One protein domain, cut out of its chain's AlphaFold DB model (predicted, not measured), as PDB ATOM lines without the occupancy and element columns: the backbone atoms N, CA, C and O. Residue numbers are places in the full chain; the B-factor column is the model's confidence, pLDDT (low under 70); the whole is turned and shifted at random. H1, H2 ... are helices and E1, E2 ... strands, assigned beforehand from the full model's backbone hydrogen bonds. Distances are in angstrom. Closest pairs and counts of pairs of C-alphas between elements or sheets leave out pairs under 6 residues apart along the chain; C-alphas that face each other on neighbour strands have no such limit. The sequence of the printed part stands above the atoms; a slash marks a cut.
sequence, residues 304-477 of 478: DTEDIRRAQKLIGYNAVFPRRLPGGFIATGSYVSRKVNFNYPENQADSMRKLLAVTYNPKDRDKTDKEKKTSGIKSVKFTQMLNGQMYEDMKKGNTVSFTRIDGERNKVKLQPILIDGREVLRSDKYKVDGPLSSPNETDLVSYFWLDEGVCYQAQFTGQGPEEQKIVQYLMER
ATOM      1  N   ASP A 304     146.440 184.458 106.949       95.06
ATOM      2  CA  ASP A 304     146.417 183.970 105.573       95.06
ATOM      3  C   ASP A 304     147.791 183.440 105.138       95.06
ATOM      4  O   ASP A 304     148.782 183.509 105.870       95.06
ATOM      5  N   THR A 305     147.863 182.885 103.930       95.94
ATOM      6  CA  THR A 305     149.110 182.334 103.381       95.94
ATOM      7  C   THR A 305     150.203 183.383 103.150       95.94
ATOM      8  O   THR A 305     151.380 183.025 103.121       95.94
ATOM      9  N   GLU A 306     149.869 184.669 103.017       95.50
ATOM     10  CA  GLU A 306     150.862 185.749 102.942       95.50
ATOM     11  C   GLU A 306     151.576 185.911 104.294       95.50
ATOM     12  O   GLU A 306     152.807 185.974 104.329       95.50
ATOM     13  N   ASP A 307     150.820 185.871 105.399       95.88
ATOM     14  CA  ASP A 307     151.380 185.897 106.757       95.88
ATOM     15  C   ASP A 307     152.263 184.678 107.027       95.88
ATOM     16  O   ASP A 307     153.379 184.824 107.530       95.88
ATOM     17  N   ILE A 308     151.799 183.476 106.654       97.00
ATOM     18  CA  ILE A 308     152.582 182.244 106.836       97.00
ATOM     19  C   ILE A 308     153.905 182.330 106.067       97.00
ATOM     20  O   ILE A 308     154.946 182.013 106.636       97.00
ATOM     21  N   ARG A 309     153.913 182.816 104.817       96.12
ATOM     22  CA  ARG A 309     155.161 182.991 104.048       96.12
ATOM     23  C   ARG A 309     156.130 183.957 104.718       96.12
ATOM     24  O   ARG A 309     157.334 183.705 104.735       96.12
ATOM     25  N   ARG A 310     155.637 185.072 105.266       94.94
ATOM     26  CA  ARG A 310     156.496 185.996 106.019       94.94
ATOM     27  C   ARG A 310     157.035 185.322 107.283       94.94
ATOM     28  O   ARG A 310     158.235 185.391 107.531       94.94
ATOM     29  N   ALA A 311     156.197 184.596 108.021       95.81
ATOM     30  CA  ALA A 311     156.627 183.833 109.190       95.81
ATOM     31  C   ALA A 311     157.676 182.759 108.845       95.81
ATOM     32  O   ALA A 311     158.659 182.637 109.572       95.81
ATOM     33  N   GLN A 312     157.534 182.045 107.720       96.31
ATOM     34  CA  GLN A 312     158.511 181.065 107.219       96.31
ATOM     35  C   GLN A 312     159.904 181.691 107.018       96.31
ATOM     36  O   GLN A 312     160.910 181.102 107.416       96.31
ATOM     37  N   LYS A 313     159.976 182.927 106.497       95.31
ATOM     38  CA  LYS A 313     161.245 183.677 106.399       95.31
ATOM     39  C   LYS A 313     161.849 183.980 107.772       95.31
ATOM     40  O   LYS A 313     163.061 183.896 107.929       95.31
ATOM     41  N   LEU A 314     161.017 184.314 108.763       93.94
ATOM     42  CA  LEU A 314     161.470 184.649 110.119       93.94
ATOM     43  C   LEU A 314     161.955 183.426 110.907       93.94
ATOM     44  O   LEU A 314     162.911 183.540 111.669       93.94
ATOM     45  N   ILE A 315     161.293 182.277 110.751       95.31
ATOM     46  CA  ILE A 315     161.663 181.024 111.432       95.31
ATOM     47  C   ILE A 315     162.767 180.252 110.693       95.31
ATOM     48  O   ILE A 315     163.394 179.382 111.291       95.31
ATOM     49  N   GLY A 316     163.019 180.574 109.420       95.31
ATOM     50  CA  GLY A 316     164.122 180.031 108.624       95.31
ATOM     51  C   GLY A 316     163.847 178.682 107.950       95.31
ATOM     52  O   GLY A 316     164.796 178.011 107.558       95.31
ATOM     53  N   TYR A 317     162.585 178.262 107.826       94.19
ATOM     54  CA  TYR A 317     162.194 177.022 107.139       94.19
ATOM     55  C   TYR A 317     160.734 177.067 106.661       94.19
ATOM     56  O   TYR A 317     159.922 177.865 107.140       94.19
ATOM     57  N   ASN A 318     160.382 176.174 105.731       95.06
ATOM     58  CA  ASN A 318     159.029 176.055 105.184       95.06
ATOM     59  C   ASN A 318     158.136 175.231 106.125       95.06
ATOM     60  O   ASN A 318     157.961 174.026 105.950       95.06
ATOM     61  N   ALA A 319     157.594 175.882 107.155       94.94
ATOM     62  CA  ALA A 319     156.611 175.271 108.045       94.94
ATOM     63  C   ALA A 319     155.329 174.897 107.287       94.94
ATOM     64  O   ALA A 319     154.793 175.710 106.534       94.94
ATOM     65  N   VAL A 320     154.822 173.694 107.552       94.50
ATOM     66  CA  VAL A 320     153.574 173.153 106.990       94.50
ATOM     67  C   VAL A 320     152.690 172.644 108.118       94.50
ATOM     68  O   VAL A 320     153.187 172.268 109.184       94.50
ATOM     69  N   PHE A 321     151.376 172.659 107.925       96.19
ATOM     70  CA  PHE A 321     150.438 172.171 108.935       96.19
ATOM     71  C   PHE A 321     149.105 171.750 108.315       96.19
ATOM     72  O   PHE A 321     148.680 172.348 107.325       96.19
ATOM     73  N   PRO A 322     148.413 170.756 108.887       96.19
ATOM     74  CA  PRO A 322     147.128 170.328 108.370       96.19
ATOM     75  C   PRO A 322     146.002 171.300 108.729       96.19
ATOM     76  O   PRO A 322     146.036 172.012 109.729       96.19
ATOM     77  N   ARG A 323     144.933 171.294 107.940       94.31
ATOM     78  CA  ARG A 323     143.701 172.044 108.242       94.31
ATOM     79  C   ARG A 323     142.865 171.366 109.320       94.31
ATOM     80  O   ARG A 323     142.090 172.022 110.020       94.31
ATOM     81  N   ARG A 324     142.979 170.041 109.419       94.19
ATOM     82  CA  ARG A 324     142.201 169.183 110.316       94.19
ATOM     83  C   ARG A 324     143.105 168.122 110.926       94.19
ATOM     84  O   ARG A 324     144.048 167.677 110.286       94.19
ATOM     85  N   LEU A 325     142.790 167.694 112.140       94.06
ATOM     86  CA  LEU A 325     143.427 166.534 112.763       94.06
ATOM     87  C   LEU A 325     142.402 165.403 112.925       94.06
ATOM     88  O   LEU A 325     141.193 165.674 112.991       94.06
ATOM     89  N   PRO A 326     142.863 164.143 113.042       91.81
ATOM     90  CA  PRO A 326     142.015 163.035 113.466       91.81
ATOM     91  C   PRO A 326     141.211 163.379 114.726       91.81
ATOM     92  O   PRO A 326     141.683 164.112 115.590       91.81
ATOM     93  N   GLY A 327     139.986 162.860 114.833       86.56
ATOM     94  CA  GLY A 327     139.109 163.134 115.979       86.56
ATOM     95  C   GLY A 327     138.284 164.424 115.871       86.56
ATOM     96  O   GLY A 327     137.691 164.844 116.858       86.56
ATOM     97  N   GLY A 328     138.213 165.049 114.689       89.19
ATOM     98  CA  GLY A 328     137.302 166.173 114.430       89.19
ATOM     99  C   GLY A 328     137.818 167.537 114.901       89.19
ATOM    100  O   GLY A 328     137.022 168.449 115.140       89.19
ATOM    101  N   PHE A 329     139.137 167.692 115.029       92.56
ATOM    102  CA  PHE A 329     139.751 168.981 115.335       92.56
ATOM    103  C   PHE A 329     140.031 169.758 114.052       92.56
ATOM    104  O   PHE A 329     140.492 169.193 113.060       92.56
ATOM    105  N   ILE A 330     139.793 171.062 114.087       94.38
ATOM    106  CA  ILE A 330     140.056 171.985 112.983       94.38
ATOM    107  C   ILE A 330     141.066 173.036 113.427       94.38
ATOM    108  O   ILE A 330     141.054 173.443 114.590       94.38
ATOM    109  N   ALA A 331     141.936 173.474 112.520       95.69
ATOM    110  CA  ALA A 331     142.812 174.609 112.769       95.69
ATOM    111  C   ALA A 331     141.951 175.869 112.944       95.69
ATOM    112  O   ALA A 331     141.117 176.183 112.097       95.69
ATOM    113  N   THR A 332     142.134 176.586 114.049       94.56
ATOM    114  CA  THR A 332     141.332 177.776 114.389       94.56
ATOM    115  C   THR A 332     142.153 179.043 114.553       94.56
ATOM    116  O   THR A 332     141.588 180.114 114.714       94.56
ATOM    117  N   GLY A 333     143.477 178.937 114.564       95.12
ATOM    118  CA  GLY A 333     144.347 180.099 114.645       95.12
ATOM    119  C   GLY A 333     145.804 179.696 114.544       95.12
ATOM    120  O   GLY A 333     146.165 178.550 114.823       95.12
ATOM    121  N   SER A 334     146.643 180.653 114.176       96.88
ATOM    122  CA  SER A 334     148.084 180.455 114.122       96.88
ATOM    123  C   SER A 334     148.824 181.728 114.489       96.88
ATOM    124  O   SER A 334     148.266 182.827 114.432       96.88
ATOM    125  N   TYR A 335     150.068 181.563 114.918       95.81
ATOM    126  CA  TYR A 335     150.928 182.674 115.275       95.81
ATOM    127  C   TYR A 335     152.404 182.327 115.096       95.81
ATOM    128  O   TYR A 335     152.805 181.162 115.176       95.81
ATOM    129  N   VAL A 336     153.220 183.358 114.906       95.44
ATOM    130  CA  VAL A 336     154.675 183.300 115.077       95.44
ATOM    131  C   VAL A 336     155.026 183.931 116.421       95.44
ATOM    132  O   VAL A 336     154.362 184.865 116.867       95.44
ATOM    133  N   SER A 337     156.020 183.388 117.113       92.06
ATOM    134  CA  SER A 337     156.402 183.856 118.447       92.06
ATOM    135  C   SER A 337     157.896 183.725 118.676       92.06
ATOM    136  O   SER A 337     158.540 182.859 118.084       92.06
ATOM    137  N   ARG A 338     158.421 184.528 119.604       90.56
ATOM    138  CA  ARG A 338     159.682 184.230 120.301       90.56
ATOM    139  C   ARG A 338     159.569 182.934 121.107       90.56
ATOM    140  O   ARG A 338     158.461 182.462 121.400       90.56
ATOM    141  N   LYS A 339     160.703 182.359 121.493       90.00
ATOM    142  CA  LYS A 339     160.757 181.161 122.320       90.00
ATOM    143  C   LYS A 339     160.345 181.526 123.741       90.00
ATOM    144  O   LYS A 339     161.070 182.193 124.470       90.00
ATOM    145  N   VAL A 340     159.170 181.043 124.127       82.19
ATOM    146  CA  VAL A 340     158.678 181.110 125.507       82.19
ATOM    147  C   VAL A 340     158.574 179.690 126.046       82.19
ATOM    148  O   VAL A 340     159.580 179.063 126.326       82.19
ATOM    149  N   ASN A 341     157.369 179.128 126.093       88.44
ATOM    150  CA  ASN A 341     157.090 177.802 126.629       88.44
ATOM    151  C   ASN A 341     156.938 176.743 125.525       88.44
ATOM    152  O   ASN A 341     156.050 175.893 125.595       88.44
ATOM    153  N   PHE A 342     157.817 176.788 124.513       93.38
ATOM    154  CA  PHE A 342     158.156 175.568 123.763       93.38
ATOM    155  C   PHE A 342     158.926 174.635 124.705       93.38
ATOM    156  O   PHE A 342     158.486 173.526 125.004       93.38
ATOM    157  N   ASN A 343     160.002 175.187 125.271       93.88
ATOM    158  CA  ASN A 343     160.659 174.822 126.519       93.88
ATOM    159  C   ASN A 343     161.353 176.077 127.080       93.88
ATOM    160  O   ASN A 343     161.518 177.057 126.360       93.88
ATOM    161  N   TYR A 344     161.780 176.026 128.339       92.56
ATOM    162  CA  TYR A 344     162.441 177.120 129.046       92.56
ATOM    163  C   TYR A 344     163.598 177.720 128.217       92.56
ATOM    164  O   TYR A 344     164.434 176.956 127.720       92.56
ATOM    165  N   PRO A 345     163.663 179.055 128.051       90.56
ATOM    166  CA  PRO A 345     164.787 179.714 127.392       90.56
ATOM    167  C   PRO A 345     166.062 179.661 128.239       90.56
ATOM    168  O   PRO A 345     166.077 180.121 129.375       90.56
ATOM    169  N   GLU A 346     167.153 179.129 127.697       91.19
ATOM    170  CA  GLU A 346     168.399 178.935 128.456       91.19
ATOM    171  C   GLU A 346     169.212 180.224 128.629       91.19
ATOM    172  O   GLU A 346     170.015 180.352 129.552       91.19
ATOM    173  N   ASN A 347     169.016 181.185 127.731       88.75
ATOM    174  CA  ASN A 347     169.623 182.508 127.767       88.75
ATOM    175  C   ASN A 347     168.850 183.462 126.842       88.75
ATOM    176  O   ASN A 347     167.880 183.078 126.189       88.75
ATOM    177  N   GLN A 348     169.309 184.709 126.781       85.06
ATOM    178  CA  GLN A 348     168.718 185.760 125.960       85.06
ATOM    179  C   GLN A 348     168.713 185.419 124.458       85.06
ATOM    180  O   GLN A 348     167.686 185.524 123.799       85.06
ATOM    181  N   ALA A 349     169.823 184.924 123.905       89.56
ATOM    182  CA  ALA A 349     169.865 184.544 122.490       89.56
ATOM    183  C   ALA A 349     168.884 183.398 122.173       89.56
ATOM    184  O   ALA A 349     168.254 183.378 121.116       89.56
ATOM    185  N   ASP A 350     168.723 182.456 123.103       90.88
ATOM    186  CA  ASP A 350     167.778 181.351 122.979       90.88
ATOM    187  C   ASP A 350     166.312 181.813 123.077       90.88
ATOM    188  O   ASP A 350     165.477 181.308 122.326       90.88
ATOM    189  N   SER A 351     165.990 182.801 123.924       87.25
ATOM    190  CA  SER A 351     164.630 183.366 124.027       87.25
ATOM    191  C   SER A 351     164.195 184.087 122.746       87.25
ATOM    192  O   SER A 351     163.014 184.075 122.396       87.25
ATOM    193  N   MET A 352     165.146 184.650 122.000       89.00
ATOM    194  CA  MET A 352     164.891 185.361 120.743       89.00
ATOM    195  C   MET A 352     164.668 184.441 119.538       89.00
ATOM    196  O   MET A 352     164.225 184.898 118.481       89.00
ATOM    197  N   ARG A 353     164.925 183.135 119.669       92.56
ATOM    198  CA  ARG A 353     164.624 182.168 118.606       92.56
ATOM    199  C   ARG A 353     163.123 182.122 118.342       92.56
ATOM    200  O   ARG A 353     162.315 182.244 119.258       92.56
ATOM    201  N   LYS A 354     162.743 181.910 117.084       94.06
ATOM    202  CA  LYS A 354     161.344 181.975 116.656       94.06
ATOM    203  C   LYS A 354     160.738 180.600 116.427       94.06
ATOM    204  O   LYS A 354     161.422 179.654 116.041       94.06
ATOM    205  N   LEU A 355     159.432 180.527 116.634       95.81
ATOM    206  CA  LEU A 355     158.608 179.351 116.401       95.81
ATOM    207  C   LEU A 355     157.321 179.731 115.673       95.81
ATOM    208  O   LEU A 355     156.873 180.876 115.751       95.81
ATOM    209  N   LEU A 356     156.721 178.752 115.001       97.81
ATOM    210  CA  LEU A 356     155.372 178.850 114.449       97.81
ATOM    211  C   LEU A 356     154.465 177.877 115.194       97.81
ATOM    212  O   LEU A 356     154.835 176.723 115.414       97.81
ATOM    213  N   ALA A 357     153.279 178.339 115.573       97.69
ATOM    214  CA  ALA A 357     152.285 177.531 116.259       97.69
ATOM    215  C   ALA A 357     150.928 177.596 115.560       97.69
ATOM    216  O   ALA A 357     150.509 178.649 115.080       97.69
ATOM    217  N   VAL A 358     150.217 176.470 115.570       98.25
ATOM    218  CA  VAL A 358     148.840 176.342 115.087       98.25
ATOM    219  C   VAL A 358     147.991 175.709 116.179       98.25
ATOM    220  O   VAL A 358     148.345 174.671 116.743       98.25
ATOM    221  N   THR A 359     146.866 176.347 116.482       97.69
ATOM    222  CA  THR A 359     145.901 175.874 117.472       97.69
ATOM    223  C   THR A 359     144.760 175.157 116.773       97.69
ATOM    224  O   THR A 359     144.152 175.698 115.848       97.69
ATOM    225  N   TYR A 360     144.426 173.976 117.281       96.50
ATOM    226  CA  TYR A 360     143.313 173.162 116.834       96.50
ATOM    227  C   TYR A 360     142.291 172.999 117.949       96.50
ATOM    228  O   TYR A 360     142.632 172.656 119.085       96.50
ATOM    229  N   ASN A 361     141.026 173.205 117.607       94.25
ATOM    230  CA  ASN A 361     139.897 173.015 118.507       94.25
ATOM    231  C   ASN A 361     138.906 172.010 117.908       94.25
ATOM    232  O   ASN A 361     138.831 171.899 116.681       94.25
ATOM    233  N   PRO A 362     138.129 171.291 118.738       90.38
ATOM    234  CA  PRO A 362     136.999 170.504 118.254       90.38
ATOM    235  C   PRO A 362     136.055 171.375 117.417       90.38
ATOM    236  O   PRO A 362     135.748 172.500 117.816       90.38
ATOM    237  N   LYS A 363     135.584 170.856 116.276       81.12
ATOM    238  CA  LYS A 363     134.693 171.582 115.350       81.12
ATOM    239  C   LYS A 363     133.436 172.136 116.035       81.12
ATOM    240  O   LYS A 363     133.058 173.273 115.773       81.12
ATOM    241  N   ASP A 364     132.853 171.366 116.954       70.25
ATOM    242  CA  ASP A 364     131.605 171.703 117.653       70.25
ATOM    243  C   ASP A 364     131.838 172.398 119.003       70.25
ATOM    244  O   ASP A 364     130.981 172.370 119.888       70.25
ATOM    245  N   ARG A 365     133.016 173.001 119.212       62.72
ATOM    246  CA  ARG A 365     133.284 173.751 120.439       62.72
ATOM    247  C   ARG A 365     132.431 175.021 120.441       62.72
ATOM    248  O   ARG A 365     132.832 176.048 119.898       62.72
ATOM    249  N   ASP A 366     131.263 174.947 121.072       53.88
ATOM    250  CA  ASP A 366     130.409 176.103 121.312       53.88
ATOM    251  C   ASP A 366     131.211 177.155 122.101       53.88
ATOM    252  O   ASP A 366     131.639 176.922 123.235       53.88
ATOM    253  N   LYS A 367     131.465 178.318 121.484       51.00
ATOM    254  CA  LYS A 367     132.226 179.422 122.100       51.00
ATOM    255  C   LYS A 367     131.534 179.964 123.364       51.00
ATOM    256  O   LYS A 367     132.155 180.720 124.115       51.00
ATOM    257  N   THR A 368     130.274 179.593 123.605       47.94
ATOM    258  CA  THR A 368     129.475 180.028 124.758       47.94
ATOM    259  C   THR A 368     129.500 179.067 125.949       47.94
ATOM    260  O   THR A 368     129.244 179.497 127.075       47.94
ATOM    261  N   ASP A 369     129.895 177.808 125.754       44.88
ATOM    262  CA  ASP A 369     129.798 176.765 126.782       44.88
ATOM    263  C   ASP A 369     131.126 176.652 127.561       44.88
ATOM    264  O   ASP A 369     131.952 175.759 127.360       44.88
ATOM    265  N   LYS A 370     131.390 177.635 128.433       45.66
ATOM    266  CA  LYS A 370     132.646 177.732 129.208       45.66
ATOM    267  C   LYS A 370     132.811 176.664 130.298       45.66
ATOM    268  O   LYS A 370     133.882 176.606 130.900       45.66
ATOM    269  N   GLU A 371     131.808 175.824 130.557       44.56
ATOM    270  CA  GLU A 371     131.782 174.998 131.774       44.56
ATOM    271  C   GLU A 371     131.358 173.537 131.615       44.56
ATOM    272  O   GLU A 371     131.375 172.803 132.609       44.56
ATOM    273  N   LYS A 372     131.094 173.021 130.407       46.53
ATOM    274  CA  LYS A 372     131.070 171.561 130.290       46.53
ATOM    275  C   LYS A 372     132.481 171.025 130.499       46.53
ATOM    276  O   LYS A 372     133.369 171.179 129.661       46.53
ATOM    277  N   LYS A 373     132.678 170.344 131.633       47.41
ATOM    278  CA  LYS A 373     133.727 169.338 131.834       47.41
ATOM    279  C   LYS A 373     133.515 168.213 130.814       47.41
ATOM    280  O   LYS A 373     133.109 167.114 131.172       47.41
ATOM    281  N   THR A 374     133.751 168.478 129.535       51.69
ATOM    282  CA  THR A 374     133.903 167.414 128.554       51.69
ATOM    283  C   THR A 374     135.221 166.730 128.885       51.69
ATOM    284  O   THR A 374     136.290 167.343 128.813       51.69
ATOM    285  N   SER A 375     135.140 165.478 129.332       65.50
ATOM    286  CA  SER A 375     136.274 164.563 129.275       65.50
ATOM    287  C   SER A 375     136.807 164.534 127.838       65.50
ATOM    288  O   SER A 375     136.034 164.664 126.889       65.50
ATOM    289  N   GLY A 376     138.123 164.411 127.664       87.31
ATOM    290  CA  GLY A 376     138.745 164.420 126.340       87.31
ATOM    291  C   GLY A 376     139.795 165.514 126.144       87.31
ATOM    292  O   GLY A 376     140.138 166.275 127.055       87.31
ATOM    293  N   ILE A 377     140.294 165.581 124.910       92.88
ATOM    294  CA  ILE A 377     141.207 166.617 124.427       92.88
ATOM    295  C   ILE A 377     140.380 167.876 124.128       92.88
ATOM    296  O   ILE A 377     139.494 167.862 123.275       92.88
ATOM    297  N   LYS A 378     140.668 168.978 124.822       92.56
ATOM    298  CA  LYS A 378     139.993 170.277 124.661       92.56
ATOM    299  C   LYS A 378     140.566 171.102 123.513       92.56
ATOM    300  O   LYS A 378     139.842 171.873 122.889       92.56
ATOM    301  N   SER A 379     141.865 170.965 123.275       95.75
ATOM    302  CA  SER A 379     142.595 171.620 122.192       95.75
ATOM    303  C   SER A 379     143.941 170.941 121.978       95.75
ATOM    304  O   SER A 379     144.501 170.357 122.909       95.75
ATOM    305  N   VAL A 380     144.471 171.073 120.765       97.81
ATOM    306  CA  VAL A 380     145.828 170.656 120.403       97.81
ATOM    307  C   VAL A 380     146.576 171.877 119.894       97.81
ATOM    308  O   VAL A 380     146.060 172.613 119.058       97.81
ATOM    309  N   LYS A 381     147.790 172.102 120.381       98.12
ATOM    310  CA  LYS A 381     148.701 173.110 119.846       98.12
ATOM    311  C   LYS A 381     149.862 172.402 119.168       98.12
ATOM    312  O   LYS A 381     150.611 171.683 119.827       98.12
ATOM    313  N   PHE A 382     150.001 172.613 117.866       98.44
ATOM    314  CA  PHE A 382     151.115 172.106 117.076       98.44
ATOM    315  C   PHE A 382     152.140 173.217 116.891       98.44
ATOM    316  O   PHE A 382     151.827 174.245 116.295       98.44
ATOM    317  N   THR A 383     153.340 173.028 117.428       98.25
ATOM    318  CA  THR A 383     154.407 174.031 117.416       98.25
ATOM    319  C   THR A 383     155.645 173.477 116.731       98.25
ATOM    320  O   THR A 383     155.991 172.315 116.929       98.25
ATOM    321  N   GLN A 384     156.310 174.310 115.937       97.06
ATOM    322  CA  GLN A 384     157.464 173.951 115.120       97.06
ATOM    323  C   GLN A 384     158.579 174.969 115.376       97.06
ATOM    324  O   GLN A 384     158.327 176.179 115.404       97.06
ATOM    325  N   MET A 385     159.812 174.502 115.564       96.75
ATOM    326  CA  MET A 385     160.958 175.362 115.857       96.75
ATOM    327  C   MET A 385     162.261 174.694 115.410       96.75
ATOM    328  O   MET A 385     162.437 173.503 115.645       96.75
ATOM    329  N   LEU A 386     163.205 175.435 114.817       97.38
ATOM    330  CA  LEU A 386     164.552 174.901 114.558       97.38
ATOM    331  C   LEU A 386     165.127 174.316 115.849       97.38
ATOM    332  O   LEU A 386     165.001 174.943 116.896       97.38
ATOM    333  N   ASN A 387     165.748 173.141 115.797       96.31
ATOM    334  CA  ASN A 387     166.113 172.379 116.989       96.31
ATOM    335  C   ASN A 387     167.257 173.019 117.790       96.31
ATOM    336  O   ASN A 387     167.163 173.172 119.012       96.31
ATOM    337  N   GLY A 388     168.331 173.435 117.114       93.06
ATOM    338  CA  GLY A 388     169.601 173.706 117.791       93.06
ATOM    339  C   GLY A 388     170.107 172.413 118.433       93.06
ATOM    340  O   GLY A 388     170.505 171.508 117.712       93.06
ATOM    341  N   GLN A 389     170.019 172.317 119.763       93.44
ATOM    342  CA  GLN A 389     170.364 171.117 120.545       93.44
ATOM    343  C   GLN A 389     169.232 170.663 121.495       93.44
ATOM    344  O   GLN A 389     169.411 169.776 122.328       93.44
ATOM    345  N   MET A 390     168.055 171.298 121.408       95.25
ATOM    346  CA  MET A 390     167.009 171.175 122.432       95.25
ATOM    347  C   MET A 390     166.480 169.747 122.567       95.25
ATOM    348  O   MET A 390     166.245 169.280 123.680       95.25
ATOM    349  N   TYR A 391     166.259 169.061 121.447       97.38
ATOM    350  CA  TYR A 391     165.699 167.715 121.446       97.38
ATOM    351  C   TYR A 391     166.640 166.696 122.093       97.38
ATOM    352  O   TYR A 391     166.214 165.851 122.880       97.38
ATOM    353  N   GLU A 392     167.932 166.800 121.813       97.31
ATOM    354  CA  GLU A 392     168.958 165.925 122.364       97.31
ATOM    355  C   GLU A 392     169.163 166.182 123.857       97.31
ATOM    356  O   GLU A 392     169.299 165.224 124.619       97.31
ATOM    357  N   ASP A 393     169.110 167.443 124.295       96.62
ATOM    358  CA  ASP A 393     169.155 167.798 125.716       96.62
ATOM    359  C   ASP A 393     167.941 167.232 126.467       96.62
ATOM    360  O   ASP A 393     168.090 166.619 127.531       96.62
ATOM    361  N   MET A 394     166.744 167.351 125.876       97.88
ATOM    362  CA  MET A 394     165.515 166.745 126.398       97.88
ATOM    363  C   MET A 394     165.630 165.219 126.502       97.88
ATOM    364  O   MET A 394     165.268 164.641 127.531       97.88
ATOM    365  N   LYS A 395     166.173 164.569 125.465       96.81
ATOM    366  CA  LYS A 395     166.384 163.117 125.416       96.81
ATOM    367  C   LYS A 395     167.398 162.655 126.463       96.81
ATOM    368  O   LYS A 395     167.120 161.737 127.228       96.81
ATOM    369  N   LYS A 396     168.559 163.308 126.544       97.00
ATOM    370  CA  LYS A 396     169.627 162.979 127.501       97.00
ATOM    371  C   LYS A 396     169.171 163.180 128.945       97.00
ATOM    372  O   LYS A 396     169.487 162.370 129.813       97.00
ATOM    373  N   GLY A 397     168.442 164.264 129.205       96.44
ATOM    374  CA  GLY A 397     167.949 164.611 130.533       96.44
ATOM    375  C   GLY A 397     166.642 163.926 130.929       96.44
ATOM    376  O   GLY A 397     166.224 164.095 132.075       96.44
ATOM    377  N   ASN A 398     165.967 163.222 130.009       97.81
ATOM    378  CA  ASN A 398     164.601 162.700 130.166       97.81
ATOM    379  C   ASN A 398     163.632 163.725 130.778       97.81
ATOM    380  O   ASN A 398     162.781 163.388 131.605       97.81
ATOM    381  N   THR A 399     163.802 165.003 130.440       98.00
ATOM    382  CA  THR A 399     163.046 166.109 131.031       98.00
ATOM    383  C   THR A 399     162.915 167.272 130.057       98.00
ATOM    384  O   THR A 399     163.798 167.520 129.245       98.00
ATOM    385  N   VAL A 400     161.827 168.026 130.183       97.81
ATOM    386  CA  VAL A 400     161.631 169.344 129.571       97.81
ATOM    387  C   VAL A 400     161.330 170.341 130.683       97.81
ATOM    388  O   VAL A 400     160.728 169.979 131.691       97.81
ATOM    389  N   SER A 401     161.775 171.586 130.544       96.31
ATOM    390  CA  SER A 401     161.460 172.645 131.511       96.31
ATOM    391  C   SER A 401     160.547 173.689 130.882       96.31
ATOM    392  O   SER A 401     160.642 173.929 129.683       96.31
ATOM    393  N   PHE A 402     159.710 174.329 131.690       93.44
ATOM    394  CA  PHE A 402     158.867 175.462 131.308       93.44
ATOM    395  C   PHE A 402     159.103 176.635 132.260       93.44
ATOM    396  O   PHE A 402     159.461 176.429 133.420       93.44
ATOM    397  N   THR A 403     158.925 177.856 131.768       89.44
ATOM    398  CA  THR A 403     158.971 179.087 132.560       89.44
ATOM    399  C   THR A 403     157.645 179.271 133.280       89.44
ATOM    400  O   THR A 403     156.593 179.355 132.638       89.44
ATOM    401  N   ARG A 404     157.716 179.328 134.610       86.94
ATOM    402  CA  ARG A 404     156.606 179.657 135.503       86.94
ATOM    403  C   ARG A 404     156.372 181.166 135.562       86.94
ATOM    404  O   ARG A 404     157.242 181.956 135.203       86.94
ATOM    405  N   ILE A 405     155.226 181.564 136.098       82.06
ATOM    406  CA  ILE A 405     154.816 182.956 136.300       82.06
ATOM    407  C   ILE A 405     155.761 183.750 137.213       82.06
ATOM    408  O   ILE A 405     155.866 184.964 137.074       82.06
ATOM    409  N   ASP A 406     156.471 183.080 138.122       81.06
ATOM    410  CA  ASP A 406     157.501 183.669 138.983       81.06
ATOM    411  C   ASP A 406     158.905 183.664 138.351       81.06
ATOM    412  O   ASP A 406     159.871 184.051 138.999       81.06
ATOM    413  N   GLY A 407     159.028 183.244 137.087       81.50
ATOM    414  CA  GLY A 407     160.290 183.162 136.345       81.50
ATOM    415  C   GLY A 407     161.079 181.869 136.576       81.50
ATOM    416  O   GLY A 407     162.033 181.588 135.846       81.50
ATOM    417  N   GLU A 408     160.662 181.046 137.540       87.00
ATOM    418  CA  GLU A 408     161.342 179.803 137.894       87.00
ATOM    419  C   GLU A 408     161.088 178.672 136.887       87.00
ATOM    420  O   GLU A 408     160.152 178.691 136.080       87.00
ATOM    421  N   ARG A 409     161.928 177.634 136.953       93.62
ATOM    422  CA  ARG A 409     161.784 176.434 136.119       93.62
ATOM    423  C   ARG A 409     160.757 175.475 136.707       93.62
ATOM    424  O   ARG A 409     160.865 175.040 137.852       93.62
ATOM    425  N   ASN A 410     159.813 175.044 135.879       94.69
ATOM    426  CA  ASN A 410     159.010 173.856 136.128       94.69
ATOM    427  C   ASN A 410     159.527 172.694 135.275       94.69
ATOM    428  O   ASN A 410     159.397 172.721 134.051       94.69
ATOM    429  N   LYS A 411     160.128 171.688 135.915       97.12
ATOM    430  CA  LYS A 411     160.737 170.537 135.241       97.12
ATOM    431  C   LYS A 411     159.743 169.382 135.151       97.12
ATOM    432  O   LYS A 411     159.256 168.896 136.166       97.12
ATOM    433  N   VAL A 412     159.496 168.908 133.937       98.25
ATOM    434  CA  VAL A 412     158.548 167.837 133.617       98.25
ATOM    435  C   VAL A 412     159.310 166.656 133.040       98.25
ATOM    436  O   VAL A 412     160.166 166.824 132.173       98.25
ATOM    437  N   LYS A 413     159.016 165.451 133.523       98.56
ATOM    438  CA  LYS A 413     159.642 164.220 133.038       98.56
ATOM    439  C   LYS A 413     159.178 163.897 131.618       98.56
ATOM    440  O   LYS A 413     158.012 164.095 131.281       98.56
ATOM    441  N   LEU A 414     160.096 163.380 130.811       98.69
ATOM    442  CA  LEU A 414     159.847 162.826 129.487       98.69
ATOM    443  C   LEU A 414     160.086 161.316 129.499       98.69
ATOM    444  O   LEU A 414     160.938 160.807 130.231       98.69
ATOM    445  N   GLN A 415     159.336 160.610 128.664       97.88
ATOM    446  CA  GLN A 415     159.455 159.181 128.430       97.88
ATOM    447  C   GLN A 415     159.515 158.947 126.916       97.88
ATOM    448  O   GLN A 415     158.614 159.407 126.206       97.88
ATOM    449  N   PRO A 416     160.548 158.264 126.399       97.44
ATOM    450  CA  PRO A 416     160.568 157.866 125.001       97.44
ATOM    451  C   PRO A 416     159.496 156.800 124.761       97.44
ATOM    452  O   PRO A 416     159.366 155.839 125.520       97.44
ATOM    453  N   ILE A 417     158.729 156.976 123.694       97.56
ATOM    454  CA  ILE A 417     157.748 156.015 123.196       97.56
ATOM    455  C   ILE A 417     157.973 155.802 121.698       97.56
ATOM    456  O   ILE A 417     158.590 156.635 121.036       97.56
ATOM    457  N   LEU A 418     157.457 154.700 121.160       97.19
ATOM    458  CA  LEU A 418     157.441 154.457 119.719       97.19
ATOM    459  C   LEU A 418     156.053 154.775 119.164       97.19
ATOM    460  O   LEU A 418     155.058 154.230 119.638       97.19
ATOM    461  N   ILE A 419     156.002 155.635 118.151       96.00
ATOM    462  CA  ILE A 419     154.816 155.888 117.330       96.00
ATOM    463  C   ILE A 419     155.226 155.604 115.888       96.00
ATOM    464  O   ILE A 419     156.138 156.241 115.369       96.00
ATOM    465  N   ASP A 420     154.592 154.607 115.274       91.25
ATOM    466  CA  ASP A 420     154.882 154.170 113.899       91.25
ATOM    467  C   ASP A 420     156.382 153.902 113.635       91.25
ATOM    468  O   ASP A 420     156.990 154.383 112.682       91.25
ATOM    469  N   GLY A 421     157.026 153.195 114.572       91.81
ATOM    470  CA  GLY A 421     158.452 152.852 114.501       91.81
ATOM    471  C   GLY A 421     159.423 154.018 114.734       91.81
ATOM    472  O   GLY A 421     160.631 153.793 114.779       91.81
ATOM    473  N   ARG A 422     158.926 155.244 114.929       94.56
ATOM    474  CA  ARG A 422     159.732 156.432 115.232       94.56
ATOM    475  C   ARG A 422     159.675 156.752 116.722       94.56
ATOM    476  O   ARG A 422     158.624 156.665 117.357       94.56
ATOM    477  N   GLU A 423     160.820 157.117 117.287       95.62
ATOM    478  CA  GLU A 423     160.906 157.539 118.684       95.62
ATOM    479  C   GLU A 423     160.310 158.942 118.858       95.62
ATOM    480  O   GLU A 423     160.641 159.865 118.114       95.62
ATOM    481  N   VAL A 424     159.455 159.096 119.867       98.19
ATOM    482  CA  VAL A 424     158.819 160.356 120.259       98.19
ATOM    483  C   VAL A 424     158.972 160.519 121.767       98.19
ATOM    484  O   VAL A 424     158.730 159.582 122.527       98.19
ATOM    485  N   LEU A 425     159.357 161.706 122.233       98.69
ATOM    486  CA  LEU A 425     159.430 162.010 123.662       98.69
ATOM    487  C   LEU A 425     158.064 162.489 124.152       98.69
ATOM    488  O   LEU A 425     157.590 163.547 123.744       98.69
ATOM    489  N   ARG A 426     157.434 161.735 125.051       98.44
ATOM    490  CA  ARG A 426     156.153 162.091 125.669       98.44
ATOM    491  C   ARG A 426     156.367 162.607 127.086       98.44
ATOM    492  O   ARG A 426     157.058 161.966 127.869       98.44
ATOM    493  N   SER A 427     155.741 163.718 127.449       98.56
ATOM    494  CA  SER A 427     155.786 164.225 128.819       98.56
ATOM    495  C   SER A 427     154.868 163.451 129.768       98.56
ATOM    496  O   SER A 427     153.815 162.937 129.376       98.56
ATOM    497  N   ASP A 428     155.217 163.445 131.052       97.88
ATOM    498  CA  ASP A 428     154.227 163.244 132.112       97.88
ATOM    499  C   ASP A 428     153.182 164.379 132.067       97.88
ATOM    500  O   ASP A 428     153.380 165.404 131.401       97.88
ATOM    501  N   LYS A 429     152.047 164.204 132.756       97.12
ATOM    502  CA  LYS A 429     151.047 165.275 132.875       97.12
ATOM    503  C   LYS A 429     151.644 166.454 133.627       97.12
ATOM    504  O   LYS A 429     152.325 166.260 134.635       97.12
ATOM    505  N   TYR A 430     151.357 167.664 133.172       96.75
ATOM    506  CA  TYR A 430     151.871 168.864 133.817       96.75
ATOM    507  C   TYR A 430     150.940 170.058 133.646       96.75
ATOM    508  O   TYR A 430     150.078 170.086 132.776       96.75
ATOM    509  N   LYS A 431     151.167 171.080 134.462       95.38
ATOM    510  CA  LYS A 431     150.650 172.437 134.273       95.38
ATOM    511  C   LYS A 431     151.851 173.359 134.155       95.38
ATOM    512  O   LYS A 431     152.865 173.065 134.786       95.38
ATOM    513  N   VAL A 432     151.783 174.420 133.351       89.44
ATOM    514  CA  VAL A 432     152.958 175.271 133.061       89.44
ATOM    515  C   VAL A 432     153.564 175.821 134.354       89.44
ATOM    516  O   VAL A 432     154.762 175.653 134.580       89.44
ATOM    517  N   ASP A 433     152.719 176.329 135.252       90.81
ATOM    518  CA  ASP A 433     153.122 176.922 136.530       90.81
ATOM    519  C   ASP A 433     153.341 175.896 137.659       90.81
ATOM    520  O   ASP A 433     153.582 176.253 138.815       90.81
ATOM    521  N   GLY A 434     153.255 174.597 137.347       91.44
ATOM    522  CA  GLY A 434     153.448 173.516 138.310       91.44
ATOM    523  C   GLY A 434     152.556 173.704 139.549       91.44
ATOM    524  O   GLY A 434     151.343 173.859 139.386       91.44
ATOM    525  N   PRO A 435     153.114 173.736 140.776       88.94
ATOM    526  CA  PRO A 435     152.346 173.935 142.011       88.94
ATOM    527  C   PRO A 435     151.604 175.277 142.134       88.94
ATOM    528  O   PRO A 435     150.680 175.362 142.938       88.94
ATOM    529  N   LEU A 436     151.990 176.314 141.378       88.81
ATOM    530  CA  LEU A 436     151.305 177.619 141.391       88.81
ATOM    531  C   LEU A 436     150.055 177.649 140.501       88.81
ATOM    532  O   LEU A 436     149.271 178.595 140.548       88.81
ATOM    533  N   SER A 437     149.871 176.610 139.691       87.25
ATOM    534  CA  SER A 437     148.738 176.483 138.783       87.25
ATOM    535  C   SER A 437     147.428 176.318 139.552       87.25
ATOM    536  O   SER A 437     147.385 175.704 140.623       87.25
ATOM    537  N   SER A 438     146.319 176.781 138.974       88.25
ATOM    538  CA  SER A 438     145.005 176.589 139.598       88.25
ATOM    539  C   SER A 438     144.695 175.091 139.755       88.25
ATOM    540  O   SER A 438     144.915 174.319 138.811       88.25
ATOM    541  N   PRO A 439     144.115 174.637 140.885       84.38
ATOM    542  CA  PRO A 439     143.695 173.244 141.042       84.38
ATOM    543  C   PRO A 439     142.751 172.774 139.924       84.38
ATOM    544  O   PRO A 439     142.835 171.628 139.493       84.38
ATOM    545  N   ASN A 440     141.924 173.686 139.399       85.44
ATOM    546  CA  ASN A 440     140.946 173.418 138.339       85.44
ATOM    547  C   ASN A 440     141.512 173.538 136.916       85.44
ATOM    548  O   ASN A 440     140.796 173.291 135.943       85.44
ATOM    549  N   GLU A 441     142.771 173.949 136.773       86.94
ATOM    550  CA  GLU A 441     143.432 173.998 135.475       86.94
ATOM    551  C   GLU A 441     143.556 172.591 134.884       86.94
ATOM    552  O   GLU A 441     143.779 171.615 135.600       86.94
ATOM    553  N   THR A 442     143.359 172.488 133.572       92.06
ATOM    554  CA  THR A 442     143.418 171.204 132.872       92.06
ATOM    555  C   THR A 442     144.866 170.848 132.590       92.06
ATOM    556  O   THR A 442     145.593 171.672 132.045       92.06
ATOM    557  N   ASP A 443     145.256 169.619 132.921       94.94
ATOM    558  CA  ASP A 443     146.604 169.137 132.645       94.94
ATOM    559  C   ASP A 443     146.929 169.161 131.147       94.94
ATOM    560  O   ASP A 443     146.068 168.961 130.278       94.94
ATOM    561  N   LEU A 444     148.212 169.360 130.881       97.06
ATOM    562  CA  LEU A 444     148.843 169.286 129.582       97.06
ATOM    563  C   LEU A 444     149.617 167.974 129.439       97.06
ATOM    564  O   LEU A 444     150.177 167.451 130.405       97.06
ATOM    565  N   VAL A 445     149.698 167.483 128.205       98.12
ATOM    566  CA  VAL A 445     150.650 166.450 127.778       98.12
ATOM    567  C   VAL A 445     151.294 166.922 126.485       98.12
ATOM    568  O   VAL A 445     150.596 167.375 125.584       98.12
ATOM    569  N   SER A 446     152.616 166.821 126.384       98.50
ATOM    570  CA  SER A 446     153.353 167.195 125.177       98.50
ATOM    571  C   SER A 446     154.081 166.001 124.578       98.50
ATOM    572  O   SER A 446     154.647 165.183 125.301       98.50
ATOM    573  N   TYR A 447     154.082 165.936 123.252       98.69
ATOM    574  CA  TYR A 447     154.854 164.993 122.453       98.69
ATOM    575  C   TYR A 447     155.858 165.777 121.624       98.69
ATOM    576  O   TYR A 447     155.466 166.742 120.968       98.69
ATOM    577  N   PHE A 448     157.120 165.358 121.645       98.62
ATOM    578  CA  PHE A 448     158.203 165.994 120.907       98.62
ATOM    579  C   PHE A 448     158.878 164.999 119.977       98.62
ATOM    580  O   PHE A 448     159.152 163.866 120.373       98.62
ATOM    581  N   TRP A 449     159.200 165.440 118.767       98.25
ATOM    582  CA  TRP A 449     160.019 164.688 117.821       98.25
ATOM    583  C   TRP A 449     160.911 165.644 117.028       98.25
ATOM    584  O   TRP A 449     160.643 166.847 116.952       98.25
ATOM    585  N   LEU A 450     161.992 165.108 116.473       97.00
ATOM    586  CA  LEU A 450     162.941 165.832 115.635       97.00
ATOM    587  C   LEU A 450     162.847 165.295 114.211       97.00
ATOM    588  O   LEU A 450     162.923 164.086 114.007       97.00
ATOM    589  N   ASP A 451     162.702 166.194 113.246       94.88
ATOM    590  CA  ASP A 451     162.676 165.856 111.827       94.88
ATOM    591  C   ASP A 451     163.313 166.992 111.017       94.88
ATOM    592  O   ASP A 451     162.994 168.161 111.229       94.88
ATOM    593  N   GLU A 452     164.271 166.656 110.150       93.12
ATOM    594  CA  GLU A 452     165.011 167.606 109.294       93.12
ATOM    595  C   GLU A 452     165.562 168.850 110.030       93.12
ATOM    596  O   GLU A 452     165.556 169.966 109.516       93.12
ATOM    597  N   GLY A 453     166.034 168.680 111.271       95.31
ATOM    598  CA  GLY A 453     166.576 169.780 112.081       95.31
ATOM    599  C   GLY A 453     165.523 170.698 112.717       95.31
ATOM    600  O   GLY A 453     165.888 171.648 113.412       95.31
ATOM    601  N   VAL A 454     164.231 170.408 112.546       97.44
ATOM    602  CA  VAL A 454     163.111 171.078 113.218       97.44
ATOM    603  C   VAL A 454     162.606 170.190 114.355       97.44
ATOM    604  O   VAL A 454     162.299 169.014 114.168       97.44
ATOM    605  N   CYS A 455     162.524 170.751 115.558       97.94
ATOM    606  CA  CYS A 455     161.861 170.125 116.688       97.94
ATOM    607  C   CYS A 455     160.378 170.507 116.684       97.94
ATOM    608  O   CYS A 455     160.009 171.685 116.625       97.94
ATOM    609  N   TYR A 456     159.533 169.491 116.765       98.31
ATOM    610  CA  TYR A 456     158.086 169.612 116.765       98.31
ATOM    611  C   TYR A 456     157.536 169.345 118.158       98.31
ATOM    612  O   TYR A 456     158.082 168.536 118.904       98.31
ATOM    613  N   GLN A 457     156.429 170.002 118.489       98.50
ATOM    614  CA  GLN A 457     155.668 169.767 119.705       98.50
ATOM    615  C   GLN A 457     154.180 169.662 119.374       98.50
ATOM    616  O   GLN A 457     153.587 170.615 118.870       98.50
ATOM    617  N   ALA A 458     153.554 168.544 119.734       98.44
ATOM    618  CA  ALA A 458     152.103 168.441 119.856       98.44
ATOM    619  C   ALA A 458     151.730 168.506 121.343       98.44
ATOM    620  O   ALA A 458     151.974 167.562 122.094       98.44
ATOM    621  N   GLN A 459     151.180 169.641 121.773       98.38
ATOM    622  CA  GLN A 459     150.737 169.880 123.146       98.38
ATOM    623  C   GLN A 459     149.217 169.754 123.234       98.38
ATOM    624  O   GLN A 459     148.479 170.499 122.591       98.38
ATOM    625  N   PHE A 460     148.753 168.832 124.061       98.00
ATOM    626  CA  PHE A 460     147.347 168.540 124.295       98.00
ATOM    627  C   PHE A 460     146.896 169.201 125.591       98.00
ATOM    628  O   PHE A 460     147.575 169.094 126.609       98.00
ATOM    629  N   THR A 461     145.747 169.878 125.563       96.25
ATOM    630  CA  THR A 461     145.054 170.334 126.774       96.25
ATOM    631  C   THR A 461     143.925 169.366 127.080       96.25
ATOM    632  O   THR A 461     142.968 169.274 126.313       96.25
ATOM    633  N   GLY A 462     144.003 168.662 128.205       92.75
ATOM    634  CA  GLY A 462     143.168 167.485 128.443       92.75
ATOM    635  C   GLY A 462     143.716 166.255 127.718       92.75
ATOM    636  O   GLY A 462     144.740 166.331 127.046       92.75
ATOM    637  N   GLN A 463     143.050 165.116 127.891       91.12
ATOM    638  CA  GLN A 463     143.559 163.821 127.437       91.12
ATOM    639  C   GLN A 463     142.482 162.999 126.755       91.12
ATOM    640  O   GLN A 463     141.319 163.047 127.158       91.12
ATOM    641  N   GLY A 464     142.874 162.201 125.768       88.94
ATOM    642  CA  GLY A 464     141.961 161.323 125.048       88.94
ATOM    643  C   GLY A 464     142.686 160.229 124.263       88.94
ATOM    644  O   GLY A 464     143.894 160.320 124.053       88.94
ATOM    645  N   PRO A 465     141.960 159.195 123.811       88.12
ATOM    646  CA  PRO A 465     142.552 158.062 123.095       88.12
ATOM    647  C   PRO A 465     143.168 158.450 121.740       88.12
ATOM    648  O   PRO A 465     144.036 157.745 121.237       88.12
ATOM    649  N   GLU A 466     142.766 159.587 121.166       90.38
ATOM    650  CA  GLU A 466     143.237 160.053 119.856       90.38
ATOM    651  C   GLU A 466     144.650 160.677 119.882       90.38
ATOM    652  O   GLU A 466     145.191 160.951 118.815       90.38
ATOM    653  N   GLU A 467     145.274 160.899 121.055       94.88
ATOM    654  CA  GLU A 467     146.574 161.594 121.187       94.88
ATOM    655  C   GLU A 467     147.647 161.029 120.240       94.88
ATOM    656  O   GLU A 467     148.197 161.757 119.417       94.88
ATOM    657  N   GLN A 468     147.919 159.721 120.310       94.81
ATOM    658  CA  GLN A 468     148.971 159.098 119.496       94.81
ATOM    659  C   GLN A 468     148.636 159.098 118.003       94.81
ATOM    660  O   GLN A 468     149.528 159.307 117.188       94.81
ATOM    661  N   LYS A 469     147.360 158.922 117.642       94.81
ATOM    662  CA  LYS A 469     146.904 158.964 116.246       94.81
ATOM    663  C   LYS A 469     147.066 160.361 115.645       94.81
ATOM    664  O   LYS A 469     147.468 160.495 114.494       94.81
ATOM    665  N   ILE A 470     146.784 161.402 116.429       96.44
ATOM    666  CA  ILE A 470     147.021 162.795 116.036       96.44
ATOM    667  C   ILE A 470     148.522 163.048 115.857       96.44
ATOM    668  O   ILE A 470     148.917 163.652 114.864       96.44
ATOM    669  N   VAL A 471     149.360 162.572 116.785       97.69
ATOM    670  CA  VAL A 471     150.823 162.714 116.684       97.69
ATOM    671  C   VAL A 471     151.364 161.986 115.453       97.69
ATOM    672  O   VAL A 471     152.115 162.587 114.694       97.69
ATOM    673  N   GLN A 472     150.928 160.748 115.199       96.06
ATOM    674  CA  GLN A 472     151.295 159.995 113.997       96.06
ATOM    675  C   GLN A 472     150.937 160.772 112.722       96.06
ATOM    676  O   GLN A 472     151.797 160.976 111.873       96.06
ATOM    677  N   TYR A 473     149.705 161.282 112.626       95.69
ATOM    678  CA  TYR A 473     149.267 162.076 111.474       95.69
ATOM    679  C   TYR A 473     150.119 163.340 111.274       95.69
ATOM    680  O   TYR A 473     150.486 163.671 110.151       95.69
ATOM    681  N   LEU A 474     150.485 164.032 112.358       96.44
ATOM    682  CA  LEU A 474     151.367 165.203 112.297       96.44
ATOM    683  C   LEU A 474     152.797 164.853 111.856       96.44
ATOM    684  O   LEU A 474     153.452 165.681 111.227       96.44
ATOM    685  N   MET A 475     153.280 163.649 112.168       94.69
ATOM    686  CA  MET A 475     154.609 163.164 111.773       94.69
ATOM    687  C   MET A 475     154.696 162.753 110.298       94.69
ATOM    688  O   MET A 475     155.804 162.686 109.767       94.69
ATOM    689  N   GLU A 476     153.567 162.486 109.634       88.81
ATOM    690  CA  GLU A 476     153.538 162.120 108.210       88.81
ATOM    691  C   GLU A 476     153.897 163.285 107.276       88.81
ATOM    692  O   GLU A 476     154.329 163.001 106.165       88.81
ATOM    693  N   ARG A 477     153.721 164.549 107.713       75.31
ATOM    694  CA  ARG A 477     154.029 165.804 106.979       75.31
ATOM    695  C   ARG A 477     153.881 165.662 105.452       75.31
ATOM    696  O   ARG A 477     154.870 165.480 104.745       75.31
TER     697      ARG A 477
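What this domain is: This is residues 304 to 477 of the 478 residues of the protein "BlaR1 peptidase M56" of Paenibacillus sp. P1XP2 (UniProt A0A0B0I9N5). One eight-stranded sheet curls like part of a barrel round the last helix, H4. H1 packs slantwise over E1 and E2 at one end of the sheet, H3 packs beside the strands towards the other end, and residues 366 to 372 stick out beyond the hairpin of E2 and E3. The printed part has 174 residues, with four named helices and eight named strands in the order H1 E1 H2 E2 E3 H3 E4 E5 E6 E7 E8 H4; the sheet, all antiparallel, runs E1 E2 E3 E8 E7 E6 E5 E4. The class is mixed, helices and strands; the whole is compact, with a radius of gyration of the C-alphas of 15.8 A and spans of 41 by 40 by 34 A.

How they stand to each other: H1, residues 305 to 315, is on the sheet at a height of 9.4 A, over E1, residues 329 to 338, and E2, residues 354 to 362. The closest C-alphas of H1 and E2 are those of Ile 315 and Lys 354, 5.3 A apart. E1 bends by 59 degrees at residue 332 and has N 335 within hydrogen-bond range of O 357 in E2, at 3.0 A. H2, residues 348 to 351, is not on the sheet. E3, residues 377 to 386, forms a hairpin with E2, with N 358 and O 382 at 2.8 A. H3, residues 390 to 397, is on the sheet at a height of 6.7 A; its Met 394 and Leu 414 have C-alphas 7.6 A apart, the closest of H3 and E5, residues 409 to 419. E4, residues 399 to 403, E5, E6, residues 422 to 427, E7, residues 444 to 451, and E8, residues 454 to 462, form a meander, each strand the antiparallel neighbour of the one before. Its pairs within hydrogen-bond range include N 402 and O 410, 2.9 A, N 417 and O 424, 2.9 A, N 427 and O 446, 2.8 A, and N 460 and O 445, 2.8 A; E8 and E3 are antiparallel neighbours, with N 383 and O 457 at 2.8 A. The sheet curls round H4, residues 467 to 475, on the same face as H1; the closest C-alphas of H4 and E8 are those of Val 471 and Ala 458, 6.7 A apart. In H1, H3 and H4 every O i to N i+4 pair is within hydrogen-bond range; H2 is too short for one.

Where its parts are: H1 begins at C-alpha 305 (149.110, 182.334, 103.381) and is 15.0 A long. E1 measures 25.6 A, E2 27.0 A, E3 26.7 A, E5 28.7 A, E7 22.8 A and E8 25.3 A. H4 ends at C-alpha 475 (154.609, 163.164, 111.773).

The domain as a whole: The C-alphas farthest apart, of Thr 368 and Lys 396, are 43.7 A apart. The printed part has no cut. The links H1 to E1, E2 to E3 and E6 to E7 are long. Mean pLDDT of the printed part is 91.1; residues 365 to 375 are under 70.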